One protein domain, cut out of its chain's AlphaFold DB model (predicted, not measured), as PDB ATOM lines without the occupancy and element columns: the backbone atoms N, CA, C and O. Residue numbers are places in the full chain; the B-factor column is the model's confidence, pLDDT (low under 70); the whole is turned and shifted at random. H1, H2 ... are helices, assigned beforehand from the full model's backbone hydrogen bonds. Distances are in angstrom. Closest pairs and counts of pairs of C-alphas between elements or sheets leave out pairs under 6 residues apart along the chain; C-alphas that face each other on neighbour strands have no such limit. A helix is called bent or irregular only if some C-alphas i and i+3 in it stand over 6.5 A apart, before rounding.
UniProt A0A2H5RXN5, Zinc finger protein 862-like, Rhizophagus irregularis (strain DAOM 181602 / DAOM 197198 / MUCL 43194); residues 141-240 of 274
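What this domain is: This is residues 141 to 240 of the 274 residues of the protein "Zinc finger protein 862-like" of Rhizophagus irregularis (strain DAOM 181602 / DAOM 197198 / MUCL 43194) (UniProt A0A2H5RXN5). A long kinked helix, H4, is the hub of a helical body: H3 packs on its residues 189 to 196, H7 on its residues 191 to 196 and H2 on its residues 197 to 201, and H5 and H6 lie close to H7. From this body a narrow loop sticks out with residues 175 to 183, making much of the length. The printed part has 100 residues with seven named helices, H1 to H7 in chain order, and no named strand: all helix. It is compact, with a radius of gyration of the C-alphas of 14.4 A, yet elongated, spanning 47 by 27 by 22 A.

Where its parts are: H4, residues 189 to 206, is 25.4 A long and begins with C-alpha 189 at (211.316, 236.087, 227.677). Before it come H1, residues 141 to 144, H2, residues 153 to 157, and H3, residues 161 to 171, 15.4 A long. After it come H5, residues 211 to 219, 12.3 A long, H6, residues 223 to 226, and H7, residues 228 to 239, 16.5 A long, ending with C-alpha 239 at (209.587, 214.671, 228.235).

How they stand to each other: H4 has a kink of 41 degrees near residue 198. With residues 189 to 196 alone it touches H3, opposite ways at a steep tilt of 54 degrees; the closest C-alphas, of Cys 168 and Lys 189, are 5.2 A apart. H7 touches H4 with residues 229 to 230 alone, the closest C-alphas, of Leu 192 and Asn 229, being 5.6 A apart. H3 and H7 are apart. Every O i to N i+4 pair is within hydrogen-bond range in H2, H3, H5 and H7, against 9 of 14 in H4; H1 and H6 are too short for one.

The domain as a whole: The C-alphas farthest apart, of Thr 152 and Asp 179, are 48.3 A apart. The link H3 to H4 is long. The printed part has no cut; pLDDT is under 70 at residues 150 to 151.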
ATOM      1  N   MET A 141     209.141 224.819 238.025       84.06
ATOM      2  CA  MET A 141     208.265 224.123 237.075       84.06
ATOM      3  C   MET A 141     206.955 223.632 237.693       84.06
ATOM      4  O   MET A 141     206.022 223.312 236.957       84.06
ATOM      5  N   ARG A 142     206.832 223.631 239.026       84.81
ATOM      6  CA  ARG A 142     205.594 223.267 239.724       84.81
ATOM      7  C   ARG A 142     204.399 224.113 239.315       84.81
ATOM      8  O   ARG A 142     203.275 223.632 239.372       84.81
ATOM      9  N   ILE A 143     204.623 225.346 238.868       86.19
ATOM     10  CA  ILE A 143     203.541 226.253 238.471       86.19
ATOM     11  C   ILE A 143     202.682 225.698 237.328       86.19
ATOM     12  O   ILE A 143     201.542 226.109 237.150       86.19
ATOM     13  N   ILE A 144     203.227 224.755 236.564       84.31
ATOM     14  CA  ILE A 144     202.573 224.114 235.425       84.31
ATOM     15  C   ILE A 144     201.616 223.004 235.895       84.31
ATOM     16  O   ILE A 144     200.751 222.574 235.135       84.31
ATOM     17  N   ASP A 145     201.714 222.567 237.153       80.06
ATOM     18  CA  ASP A 145     200.722 221.704 237.784       80.06
ATOM     19  C   ASP A 145     199.592 222.538 238.398       80.06
ATOM     20  O   ASP A 145     199.763 223.294 239.357       80.06
ATOM     21  N   VAL A 146     198.396 222.376 237.845       75.38
ATOM     22  CA  VAL A 146     197.207 223.116 238.267       75.38
ATOM     23  C   VAL A 146     196.691 222.685 239.630       75.38
ATOM     24  O   VAL A 146     195.997 223.462 240.283       75.38
ATOM     25  N   GLN A 147     197.030 221.485 240.102       72.62
ATOM     26  CA  GLN A 147     196.644 221.056 241.448       72.62
ATOM     27  C   GLN A 147     197.297 221.927 242.534       72.62
ATOM     28  O   GLN A 147     196.803 221.995 243.655       72.62
ATOM     29  N   GLN A 148     198.362 222.652 242.181       74.94
ATOM     30  CA  GLN A 148     199.107 223.552 243.061       74.94
ATOM     31  C   GLN A 148     198.549 224.989 243.062       74.94
ATOM     32  O   GLN A 148     198.984 225.824 243.856       74.94
ATOM     33  N   LEU A 149     197.567 225.298 242.202       75.38
ATOM     34  CA  LEU A 149     196.944 226.622 242.136       75.38
ATOM     35  C   LEU A 149     196.085 226.909 243.370       75.38
ATOM     36  O   LEU A 149     195.161 226.163 243.706       75.38
ATOM     37  N   SER A 150     196.289 228.081 243.972       69.50
ATOM     38  CA  SER A 150     195.431 228.590 245.046       69.50
ATOM     39  C   SER A 150     193.970 228.739 244.599       69.50
ATOM     40  O   SER A 150     193.683 228.964 243.424       69.50
ATOM     41  N   LEU A 151     193.028 228.619 245.537       67.50
ATOM     42  CA  LEU A 151     191.585 228.717 245.263       67.50
ATOM     43  C   LEU A 151     191.094 230.166 245.072       67.50
ATOM     44  O   LEU A 151     189.986 230.383 244.596       67.50
ATOM     45  N   THR A 152     191.902 231.163 245.441       73.44
ATOM     46  CA  THR A 152     191.501 232.576 245.441       73.44
ATOM     47  C   THR A 152     191.946 233.296 244.169       73.44
ATOM     48  O   THR A 152     193.120 233.259 243.811       73.44
ATOM     49  N   GLN A 153     191.028 234.031 243.531       70.69
ATOM     50  CA  GLN A 153     191.279 234.742 242.269       70.69
ATOM     51  C   GLN A 153     192.416 235.772 242.337       70.69
ATOM     52  O   GLN A 153     193.177 235.910 241.382       70.69
ATOM     53  N   THR A 154     192.578 236.470 243.462       70.50
ATOM     54  CA  THR A 154     193.691 237.411 243.670       70.50
ATOM     55  C   THR A 154     195.045 236.709 243.637       70.50
ATOM     56  O   THR A 154     195.962 237.188 242.981       70.50
ATOM     57  N   LEU A 155     195.147 235.529 244.255       76.31
ATOM     58  CA  LEU A 155     196.367 234.720 244.255       76.31
ATOM     59  C   LEU A 155     196.644 234.086 242.885       76.31
ATOM     60  O   LEU A 155     197.802 233.902 242.529       76.31
ATOM     61  N   ILE A 156     195.606 233.798 242.090       78.50
ATOM     62  CA  ILE A 156     195.756 233.306 240.708       78.50
ATOM     63  C   ILE A 156     196.402 234.375 239.814       78.50
ATOM     64  O   ILE A 156     197.210 234.044 238.947       78.50
ATOM     65  N   ASN A 157     196.083 235.653 240.029       80.88
ATOM     66  CA  ASN A 157     196.630 236.744 239.220       80.88
ATOM     67  C   ASN A 157     198.136 236.944 239.418       80.88
ATOM     68  O   ASN A 157     198.788 237.386 238.487       80.88
ATOM     69  N   GLU A 158     198.683 236.613 240.583       83.25
ATOM     70  CA  GLU A 158     200.122 236.732 240.877       83.25
ATOM     71  C   GLU A 158     200.843 235.374 240.795       83.25
ATOM     72  O   GLU A 158     202.050 235.265 241.025       83.25
ATOM     73  N   TYR A 159     200.108 234.308 240.464       84.81
ATOM     74  CA  TYR A 159     200.617 232.945 240.507       84.81
ATOM     75  C   TYR A 159     201.736 232.719 239.488       84.81
ATOM     76  O   TYR A 159     201.578 232.950 238.283       84.81
ATOM     77  N   GLY A 160     202.861 232.207 239.982       83.06
ATOM     78  CA  GLY A 160     203.983 231.766 239.166       83.06
ATOM     79  C   GLY A 160     204.831 232.882 238.558       83.06
ATOM     80  O   GLY A 160     205.671 232.594 237.713       83.06
ATOM     81  N   GLU A 161     204.636 234.152 238.930       88.19
ATOM     82  CA  GLU A 161     205.391 235.261 238.324       88.19
ATOM     83  C   GLU A 161     206.887 235.219 238.648       88.19
ATOM     84  O   GLU A 161     207.717 235.567 237.808       88.19
ATOM     85  N   LYS A 162     207.255 234.781 239.855       88.94
ATOM     86  CA  LYS A 162     208.664 234.631 240.248       88.94
ATOM     87  C   LYS A 162     209.288 233.430 239.549       88.94
ATOM     88  O   LYS A 162     210.413 233.496 239.068       88.94
ATOM     89  N   GLU A 163     208.538 232.346 239.469       89.50
ATOM     90  CA  GLU A 163     208.944 231.090 238.868       89.50
ATOM     91  C   GLU A 163     209.138 231.235 237.356       89.50
ATOM     92  O   GLU A 163     210.156 230.795 236.830       89.50
ATOM     93  N   ILE A 164     208.246 231.946 236.661       90.00
ATOM     94  CA  ILE A 164     208.418 232.264 235.237       90.00
ATOM     95  C   ILE A 164     209.683 233.075 234.990       90.00
ATOM     96  O   ILE A 164     210.367 232.803 234.008       90.00
ATOM     97  N   LYS A 165     210.059 234.005 235.877       90.50
ATOM     98  CA  LYS A 165     211.333 234.730 235.741       90.50
ATOM     99  C   LYS A 165     212.530 233.784 235.788       90.50
ATOM    100  O   LYS A 165     213.401 233.875 234.928       90.50
ATOM    101  N   ILE A 166     212.528 232.818 236.707       89.38
ATOM    102  CA  ILE A 166     213.573 231.783 236.795       89.38
ATOM    103  C   ILE A 166     213.612 230.939 235.505       89.38
ATOM    104  O   ILE A 166     214.684 230.653 234.966       89.38
ATOM    105  N   ILE A 167     212.448 230.578 234.960       88.69
ATOM    106  CA  ILE A 167     212.341 229.813 233.708       88.69
ATOM    107  C   ILE A 167     212.837 230.637 232.507       88.69
ATOM    108  O   ILE A 167     213.589 230.124 231.674       88.69
ATOM    109  N   CYS A 168     212.471 231.918 232.439       89.62
ATOM    110  CA  CYS A 168     212.943 232.888 231.451       89.62
ATOM    111  C   CYS A 168     214.460 233.048 231.503       89.62
ATOM    112  O   CYS A 168     215.116 233.069 230.464       89.62
ATOM    113  N   GLU A 169     215.047 233.148 232.692       89.38
ATOM    114  CA  GLU A 169     216.496 233.227 232.856       89.38
ATOM    115  C   GLU A 169     217.190 231.959 232.361       89.38
ATOM    116  O   GLU A 169     218.218 232.053 231.691       89.38
ATOM    117  N   PHE A 170     216.615 230.783 232.614       88.12
ATOM    118  CA  PHE A 170     217.245 229.520 232.244       88.12
ATOM    119  C   PHE A 170     217.101 229.155 230.761       88.12
ATOM    120  O   PHE A 170     218.067 228.674 230.171       88.12
ATOM    121  N   TYR A 171     215.922 229.325 230.155       87.94
ATOM    122  CA  TYR A 171     215.673 228.943 228.753       87.94
ATOM    123  C   TYR A 171     215.705 230.116 227.774       87.94
ATOM    124  O   TYR A 171     215.870 229.901 226.574       87.94
ATOM    125  N   GLY A 172     215.536 231.340 228.267       86.62
ATOM    126  CA  GLY A 172     215.560 232.559 227.463       86.62
ATOM    127  C   GLY A 172     216.932 233.230 227.401       86.62
ATOM    128  O   GLY A 172     217.062 234.275 226.771       86.62
ATOM    129  N   SER A 173     217.950 232.687 228.073       87.44
ATOM    130  CA  SER A 173     219.323 233.199 227.998       87.44
ATOM    131  C   SER A 173     220.173 232.319 227.090       87.44
ATOM    132  O   SER A 173     220.049 231.094 227.106       87.44
ATOM    133  N   GLN A 174     221.054 232.959 226.328       87.38
ATOM    134  CA  GLN A 174     222.058 232.290 225.510       87.38
ATOM    135  C   GLN A 174     223.003 231.486 226.409       87.38
ATOM    136  O   GLN A 174     223.425 231.967 227.466       87.38
ATOM    137  N   LYS A 175     223.328 230.258 226.004       85.88
ATOM    138  CA  LYS A 175     224.254 229.385 226.739       85.88
ATOM    139  C   LYS A 175     225.497 229.129 225.908       85.88
ATOM    140  O   LYS A 175     225.410 229.032 224.689       85.88
ATOM    141  N   VAL A 176     226.636 229.012 226.580       85.00
ATOM    142  CA  VAL A 176     227.909 228.638 225.960       85.00
ATOM    143  C   VAL A 176     228.385 227.359 226.633       85.00
ATOM    144  O   VAL A 176     228.384 227.290 227.865       85.00
ATOM    145  N   ASP A 177     228.710 226.333 225.852       84.06
ATOM    146  CA  ASP A 177     229.295 225.104 226.396       84.06
ATOM    147  C   ASP A 177     230.808 225.237 226.637       84.06
ATOM    148  O   ASP A 177     231.426 226.265 226.357       84.06
ATOM    149  N   GLY A 178     231.414 224.189 227.205       80.00
ATOM    150  CA  GLY A 178     232.855 224.147 227.470       80.00
ATOM    151  C   GLY A 178     233.725 224.160 226.209       80.00
ATOM    152  O   GLY A 178     234.904 224.493 226.307       80.00
ATOM    153  N   ASP A 179     233.142 223.857 225.049       81.56
ATOM    154  CA  ASP A 179     233.810 223.837 223.746       81.56
ATOM    155  C   ASP A 179     233.642 225.174 222.994       81.56
ATOM    156  O   ASP A 179     234.149 225.342 221.885       81.56
ATOM    157  N   GLY A 180     232.960 226.151 223.607       83.56
ATOM    158  CA  GLY A 180     232.731 227.480 223.047       83.56
ATOM    159  C   GLY A 180     231.554 227.569 222.072       83.56
ATOM    160  O   GLY A 180     231.376 228.615 221.446       83.56
ATOM    161  N   ASN A 181     230.731 226.524 221.940       85.62
ATOM    162  CA  ASN A 181     229.534 226.581 221.107       85.62
ATOM    163  C   ASN A 181     228.454 227.416 221.786       85.62
ATOM    164  O   ASN A 181     228.150 227.257 222.971       85.62
ATOM    165  N   VAL A 182     227.843 228.287 220.992       86.88
ATOM    166  CA  VAL A 182     226.760 229.168 221.406       86.88
ATOM    167  C   VAL A 182     225.416 228.519 221.089       86.88
ATOM    168  O   VAL A 182     225.136 228.182 219.941       86.88
ATOM    169  N   TYR A 183     224.565 228.405 222.103       85.75
ATOM    170  CA  TYR A 183     223.183 227.959 221.983       85.75
ATOM    171  C   TYR A 183     222.249 229.150 222.145       85.75
ATOM    172  O   TYR A 183     222.240 229.815 223.189       85.75
ATOM    173  N   GLU A 184     221.450 229.388 221.111       86.25
ATOM    174  CA  GLU A 184     220.428 230.427 221.110       86.25
ATOM    175  C   GLU A 184     219.329 230.150 222.153       86.25
ATOM    176  O   GLU A 184     219.028 228.987 222.456       86.25
ATOM    177  N   PRO A 185     218.693 231.205 222.693       87.75
ATOM    178  CA  PRO A 185     217.528 231.075 223.557       87.75
ATOM    179  C   PRO A 185     216.430 230.198 222.940       87.75
ATOM    180  O   PRO A 185     216.002 230.396 221.803       87.75
ATOM    181  N   ILE A 186     215.914 229.246 223.717       87.38
ATOM    182  CA  ILE A 186     214.837 228.342 223.274       87.38
ATOM    183  C   ILE A 186     213.486 229.079 223.229       87.38
ATOM    184  O   ILE A 186     212.598 228.746 222.426       87.38
ATOM    185  N   ILE A 187     213.340 230.078 224.102       90.00
ATOM    186  CA  ILE A 187     212.124 230.862 224.318       90.00
ATOM    187  C   ILE A 187     212.415 232.364 224.307       90.00
ATOM    188  O   ILE A 187     213.513 232.810 224.636       90.00
ATOM    189  N   ASP A 188     211.386 233.138 223.992       90.44
ATOM    190  CA  ASP A 188     211.377 234.594 224.109       90.44
ATOM    191  C   ASP A 188     210.830 234.997 225.492       90.44
ATOM    192  O   ASP A 188     209.705 234.626 225.845       90.44
ATOM    193  N   LYS A 189     211.634 235.728 226.281       90.06
ATOM    194  CA  LYS A 189     211.316 236.087 227.677       90.06
ATOM    195  C   LYS A 189     210.060 236.956 227.779       90.06
ATOM    196  O   LYS A 189     209.155 236.636 228.544       90.06
ATOM    197  N   GLU A 190     209.978 238.019 226.980       88.56
ATOM    198  CA  GLU A 190     208.854 238.961 227.035       88.56
ATOM    199  C   GLU A 190     207.555 238.313 226.561       88.56
ATOM    200  O   GLU A 190     206.476 238.589 227.095       88.56
ATOM    201  N   LYS A 191     207.642 237.452 225.539       91.50
ATOM    202  CA  LYS A 191     206.471 236.708 225.074       91.50
ATOM    203  C   LYS A 191     206.018 235.696 226.113       91.50
ATOM    204  O   LYS A 191     204.819 235.631 226.351       91.50
ATOM    205  N   LEU A 192     206.926 234.961 226.763       91.12
ATOM    206  CA  LEU A 192     206.527 233.999 227.793       91.12
ATOM    207  C   LEU A 192     205.794 234.678 228.953       91.12
ATOM    208  O   LEU A 192     204.751 234.184 229.369       91.12
ATOM    209  N   GLU A 193     206.297 235.806 229.457       90.19
ATOM    210  CA  GLU A 193     205.650 236.527 230.561       90.19
ATOM    211  C   GLU A 193     204.221 236.961 230.199       90.19
ATOM    212  O   GLU A 193     203.287 236.781 230.986       90.19
ATOM    213  N   LYS A 194     204.030 237.462 228.972       90.75
ATOM    214  CA  LYS A 194     202.706 237.828 228.452       90.75
ATOM    215  C   LYS A 194     201.809 236.606 228.269       90.75
ATOM    216  O   LYS A 194     200.652 236.651 228.670       90.75
ATOM    217  N   GLU A 195     202.324 235.522 227.685       92.19
ATOM    218  CA  GLU A 195     201.584 234.268 227.507       92.19
ATOM    219  C   GLU A 195     201.134 233.704 228.863       92.19
ATOM    220  O   GLU A 195     199.961 233.363 229.030       92.19
ATOM    221  N   TRP A 196     202.026 233.677 229.858       91.44
ATOM    222  CA  TRP A 196     201.748 233.127 231.184       91.44
ATOM    223  C   TRP A 196     200.581 233.824 231.883       91.44
ATOM    224  O   TRP A 196     199.755 233.157 232.511       91.44
ATOM    225  N   ALA A 197     200.460 235.145 231.720       89.31
ATOM    226  CA  ALA A 197     199.371 235.917 232.305       89.31
ATOM    227  C   ALA A 197     197.979 235.405 231.893       89.31
ATOM    228  O   ALA A 197     197.052 235.412 232.708       89.31
ATOM    229  N   PHE A 198     197.849 234.914 230.656       88.44
ATOM    230  CA  PHE A 198     196.627 234.299 230.137       88.44
ATOM    231  C   PHE A 198     196.557 232.803 230.448       88.44
ATOM    232  O   PHE A 198     195.500 232.304 230.842       88.44
ATOM    233  N   VAL A 199     197.673 232.082 230.311       88.75
ATOM    234  CA  VAL A 199     197.732 230.633 230.554       88.75
ATOM    235  C   VAL A 199     197.325 230.306 231.988       88.75
ATOM    236  O   VAL A 199     196.487 229.428 232.174       88.75
ATOM    237  N   ARG A 200     197.805 231.052 232.994       87.75
ATOM    238  CA  ARG A 200     197.450 230.818 234.406       87.75
ATOM    239  C   ARG A 200     195.948 230.918 234.689       87.75
ATOM    240  O   ARG A 200     195.464 230.231 235.579       87.75
ATOM    241  N   GLN A 201     195.204 231.713 233.914       86.31
ATOM    242  CA  GLN A 201     193.739 231.763 233.985       86.31
ATOM    243  C   GLN A 201     193.111 230.569 233.265       86.31
ATOM    244  O   GLN A 201     192.207 229.932 233.793       86.31
ATOM    245  N   LEU A 202     193.611 230.224 232.077       86.06
ATOM    246  CA  LEU A 202     193.080 229.133 231.259       86.06
ATOM    247  C   LEU A 202     193.171 227.779 231.964       86.06
ATOM    248  O   LEU A 202     192.212 227.006 231.944       86.06
ATOM    249  N   ILE A 203     194.306 227.504 232.604       86.00
ATOM    250  CA  ILE A 203     194.570 226.220 233.255       86.00
ATOM    251  C   ILE A 203     193.672 225.983 234.482       86.00
ATOM    252  O   ILE A 203     193.429 224.832 234.838       86.00
ATOM    253  N   THR A 204     193.081 227.032 235.078       83.38
ATOM    254  CA  THR A 204     192.134 226.882 236.203       83.38
ATOM    255  C   THR A 204     190.903 226.051 235.843       83.38
ATOM    256  O   THR A 204     190.377 225.347 236.705       83.38
ATOM    257  N   ASN A 205     190.494 226.059 234.570       84.06
ATOM    258  CA  ASN A 205     189.344 225.302 234.073       84.06
ATOM    259  C   ASN A 205     189.589 223.785 234.029       84.06
ATOM    260  O   ASN A 205     188.661 223.022 233.781       84.06
ATOM    261  N   PHE A 206     190.827 223.335 234.247       83.06
ATOM    262  CA  PHE A 206     191.222 221.933 234.117       83.06
ATOM    263  C   PHE A 206     191.651 221.306 235.453       83.06
ATOM    264  O   PHE A 206     192.296 220.258 235.438       83.06
ATOM    265  N   ARG A 207     191.308 221.914 236.602       79.44
ATOM    266  CA  ARG A 207     191.701 221.459 237.958       79.44
ATOM    267  C   ARG A 207     191.340 220.013 238.284       79.44
ATOM    268  O   ARG A 207     192.022 219.389 239.087       79.44
ATOM    269  N   GLU A 208     190.273 219.497 237.689       81.50
ATOM    270  CA  GLU A 208     189.747 218.166 237.999       81.50
ATOM    271  C   GLU A 208     190.589 217.026 237.403       81.50
ATOM    272  O   GLU A 208     190.439 215.870 237.796       81.50
ATOM    273  N   PHE A 209     191.500 217.334 236.473       80.69
ATOM    274  CA  PHE A 209     192.308 216.338 235.772       80.69
ATOM    275  C   PHE A 209     193.696 216.164 236.400       80.69
ATOM    276  O   PHE A 209     194.270 217.081 236.989       80.69
ATOM    277  N   LYS A 210     194.271 214.966 236.239       80.06
ATOM    278  CA  LYS A 210     195.674 214.694 236.597       80.06
ATOM    279  C   LYS A 210     196.617 215.406 235.625       80.06
ATOM    280  O   LYS A 210     196.278 215.539 234.454       80.06
ATOM    281  N   PHE A 211     197.819 215.764 236.078       80.50
ATOM    282  CA  PHE A 211     198.813 216.551 235.328       80.50
ATOM    283  C   PHE A 211     198.945 216.191 233.832       80.50
ATOM    284  O   PHE A 211     198.750 217.038 232.965       80.50
ATOM    285  N   VAL A 212     199.218 214.922 233.505       81.50
ATOM    286  CA  VAL A 212     199.398 214.488 232.104       81.50
ATOM    287  C   VAL A 212     198.094 214.587 231.304       81.50
ATOM    288  O   VAL A 212     198.093 215.059 230.169       81.50
ATOM    289  N   GLU A 213     196.974 214.170 231.895       82.38
ATOM    290  CA  GLU A 213     195.659 214.209 231.244       82.38
ATOM    291  C   GLU A 213     195.189 215.650 231.004       82.38
ATOM    292  O   GLU A 213     194.635 215.971 229.952       82.38
ATOM    293  N   GLN A 214     195.458 216.536 231.958       86.06
ATOM    294  CA  GLN A 214     195.201 217.963 231.854       86.06
ATOM    295  C   GLN A 214     195.912 218.567 230.647       86.06
ATOM    296  O   GLN A 214     195.265 219.180 229.797       86.06
ATOM    297  N   TRP A 215     197.230 218.377 230.548       87.56
ATOM    298  CA  TRP A 215     198.001 218.938 229.443       87.56
ATOM    299  C   TRP A 215     197.621 218.307 228.109       87.56
ATOM    300  O   TRP A 215     197.522 219.021 227.114       87.56
ATOM    301  N   PHE A 216     197.282 217.016 228.086       87.00
ATOM    302  CA  PHE A 216     196.725 216.374 226.898       87.00
ATOM    303  C   PHE A 216     195.436 217.062 226.410       87.00
ATOM    304  O   PHE A 216     195.300 217.361 225.222       87.00
ATOM    305  N   ARG A 217     194.503 217.385 227.317       86.44
ATOM    306  CA  ARG A 217     193.252 218.092 226.981       86.44
ATOM    307  C   ARG A 217     193.496 219.533 226.541       86.44
ATOM    308  O   ARG A 217     192.882 219.978 225.575       86.44
ATOM    309  N   ILE A 218     194.410 220.243 227.200       87.06
ATOM    310  CA  ILE A 218     194.791 221.610 226.822       87.06
ATOM    311  C   ILE A 218     195.404 221.617 225.415       87.06
ATOM    312  O   ILE A 218     194.978 222.400 224.564       87.06
ATOM    313  N   PHE A 219     196.333 220.705 225.122       89.56
ATOM    314  CA  PHE A 219     196.965 220.588 223.805       89.56
ATOM    315  C   PHE A 219     196.052 220.041 222.710       89.56
ATOM    316  O   PHE A 219     196.321 220.276 221.535       89.56
ATOM    317  N   SER A 220     194.951 219.376 223.069       86.62
ATOM    318  CA  SER A 220     193.909 218.988 222.108       86.62
ATOM    319  C   SER A 220     193.164 220.200 221.525       86.62
ATOM    320  O   SER A 220     192.431 220.073 220.546       86.62
ATOM    321  N   THR A 221     193.344 221.390 222.108       84.31
ATOM    322  CA  THR A 221     192.843 222.662 221.571       84.31
ATOM    323  C   THR A 221     193.906 223.377 220.722       84.31
ATOM    324  O   THR A 221     195.024 222.901 220.545       84.31
ATOM    325  N   LYS A 222     193.616 224.591 220.230       86.75
ATOM    326  CA  LYS A 222     194.593 225.437 219.509       86.75
ATOM    327  C   LYS A 222     195.687 226.051 220.410       86.75
ATOM    328  O   LYS A 222     196.380 226.971 219.974       86.75
ATOM    329  N   PHE A 223     195.875 225.554 221.635       89.19
ATOM    330  CA  PHE A 223     196.809 226.093 222.630       89.19
ATOM    331  C   PHE A 223     198.233 226.289 222.086       89.19
ATOM    332  O   PHE A 223     198.767 227.390 222.183       89.19
ATOM    333  N   SER A 224     198.799 225.280 221.414       87.81
ATOM    334  CA  SER A 224     200.164 225.336 220.859       87.81
ATOM    335  C   SER A 224     200.385 226.476 219.862       87.81
ATOM    336  O   SER A 224     201.495 226.986 219.743       87.81
ATOM    337  N   SER A 225     199.330 226.877 219.146       88.50
ATOM    338  CA  SER A 225     199.393 227.979 218.180       88.50
ATOM    339  C   SER A 225     199.256 229.356 218.832       88.50
ATOM    340  O   SER A 225     199.802 230.326 218.319       88.50
ATOM    341  N   LEU A 226     198.545 229.437 219.960       88.06
ATOM    342  CA  LEU A 226     198.294 230.683 220.685       88.06
ATOM    343  C   LEU A 226     199.419 231.010 221.678       88.06
ATOM    344  O   LEU A 226     199.750 232.179 221.852       88.06
ATOM    345  N   TYR A 227     200.014 229.985 222.295       91.50
ATOM    346  CA  TYR A 227     201.021 230.118 223.354       91.50
ATOM    347  C   TYR A 227     202.260 229.254 223.055       91.50
ATOM    348  O   TYR A 227     202.499 228.236 223.721       91.50
ATOM    349  N   PRO A 228     203.036 229.586 222.007       91.38
ATOM    350  CA  PRO A 228     204.133 228.746 221.537       91.38
ATOM    351  C   PRO A 228     205.293 228.630 222.536       91.38
ATOM    352  O   PRO A 228     205.883 227.554 222.642       91.38
ATOM    353  N   ASN A 229     205.635 229.686 223.288       90.69
ATOM    354  CA  ASN A 229     206.752 229.633 224.244       90.69
ATOM    355  C   ASN A 229     206.396 228.779 225.460       90.69
ATOM    356  O   ASN A 229     207.175 227.920 225.872       90.69
ATOM    357  N   THR A 230     205.183 228.964 225.974       90.31
ATOM    358  CA  THR A 230     204.657 228.176 227.092       90.31
ATOM    359  C   THR A 230     204.577 226.700 226.711       90.31
ATOM    360  O   THR A 230     205.043 225.834 227.449       90.31
ATOM    361  N   SER A 231     204.082 226.411 225.504       90.56
ATOM    362  CA  SER A 231     203.983 225.046 224.982       90.56
ATOM    363  C   SER A 231     205.338 224.348 224.915       90.56
ATOM    364  O   SER A 231     205.447 223.204 225.348       90.56
ATOM    365  N   LYS A 232     206.392 225.030 224.440       90.06
ATOM    366  CA  LYS A 232     207.759 224.479 224.421       90.06
ATOM    367  C   LYS A 232     208.220 224.039 225.813       90.06
ATOM    368  O   LYS A 232     208.753 222.943 225.950       90.06
ATOM    369  N   ILE A 233     207.996 224.864 226.836       88.75
ATOM    370  CA  ILE A 233     208.392 224.550 228.218       88.75
ATOM    371  C   ILE A 233     207.640 223.325 228.732       88.75
ATOM    372  O   ILE A 233     208.251 222.415 229.288       88.75
ATOM    373  N   ILE A 234     206.328 223.270 228.505       88.06
ATOM    374  CA  ILE A 234     205.498 222.145 228.939       88.06
ATOM    375  C   ILE A 234     205.919 220.854 228.232       88.06
ATOM    376  O   ILE A 234     206.042 219.822 228.888       88.06
ATOM    377  N   TYR A 235     206.199 220.898 226.924       87.56
ATOM    378  CA  TYR A 235     206.733 219.737 226.210       87.56
ATOM    379  C   TYR A 235     208.050 219.263 226.815       87.56
ATOM    380  O   TYR A 235     208.213 218.066 227.027       87.56
ATOM    381  N   ILE A 236     208.967 220.179 227.141       85.56
ATOM    382  CA  ILE A 236     210.223 219.812 227.799       85.56
ATOM    383  C   ILE A 236     209.937 219.099 229.127       85.56
ATOM    384  O   ILE A 236     210.483 218.030 229.370       85.56
ATOM    385  N   ILE A 237     209.040 219.630 229.957       81.94
ATOM    386  CA  ILE A 237     208.699 219.039 231.261       81.94
ATOM    387  C   ILE A 237     208.082 217.650 231.124       81.94
ATOM    388  O   ILE A 237     208.481 216.742 231.845       81.94
ATOM    389  N   LEU A 238     207.138 217.475 230.196       80.25
ATOM    390  CA  LEU A 238     206.488 216.185 229.949       80.25
ATOM    391  C   LEU A 238     207.465 215.126 229.417       80.25
ATOM    392  O   LEU A 238     207.199 213.934 229.553       80.25
ATOM    393  N   MET A 239     208.579 215.553 228.819       78.62
ATOM    394  CA  MET A 239     209.587 214.671 228.235       78.62
ATOM    395  C   MET A 239     210.730 214.312 229.187       78.62
ATOM    396  O   MET A 239     211.427 213.335 228.916       78.62
ATOM    397  N   ILE A 240     210.964 215.065 230.269       73.38
ATOM    398  CA  ILE A 240     212.066 214.766 231.194       73.38
ATOM    399  C   ILE A 240     211.687 213.547 232.054       73.38
ATOM    400  O   ILE A 240     210.734 213.625 232.831       73.38
TER     401      ILE A 240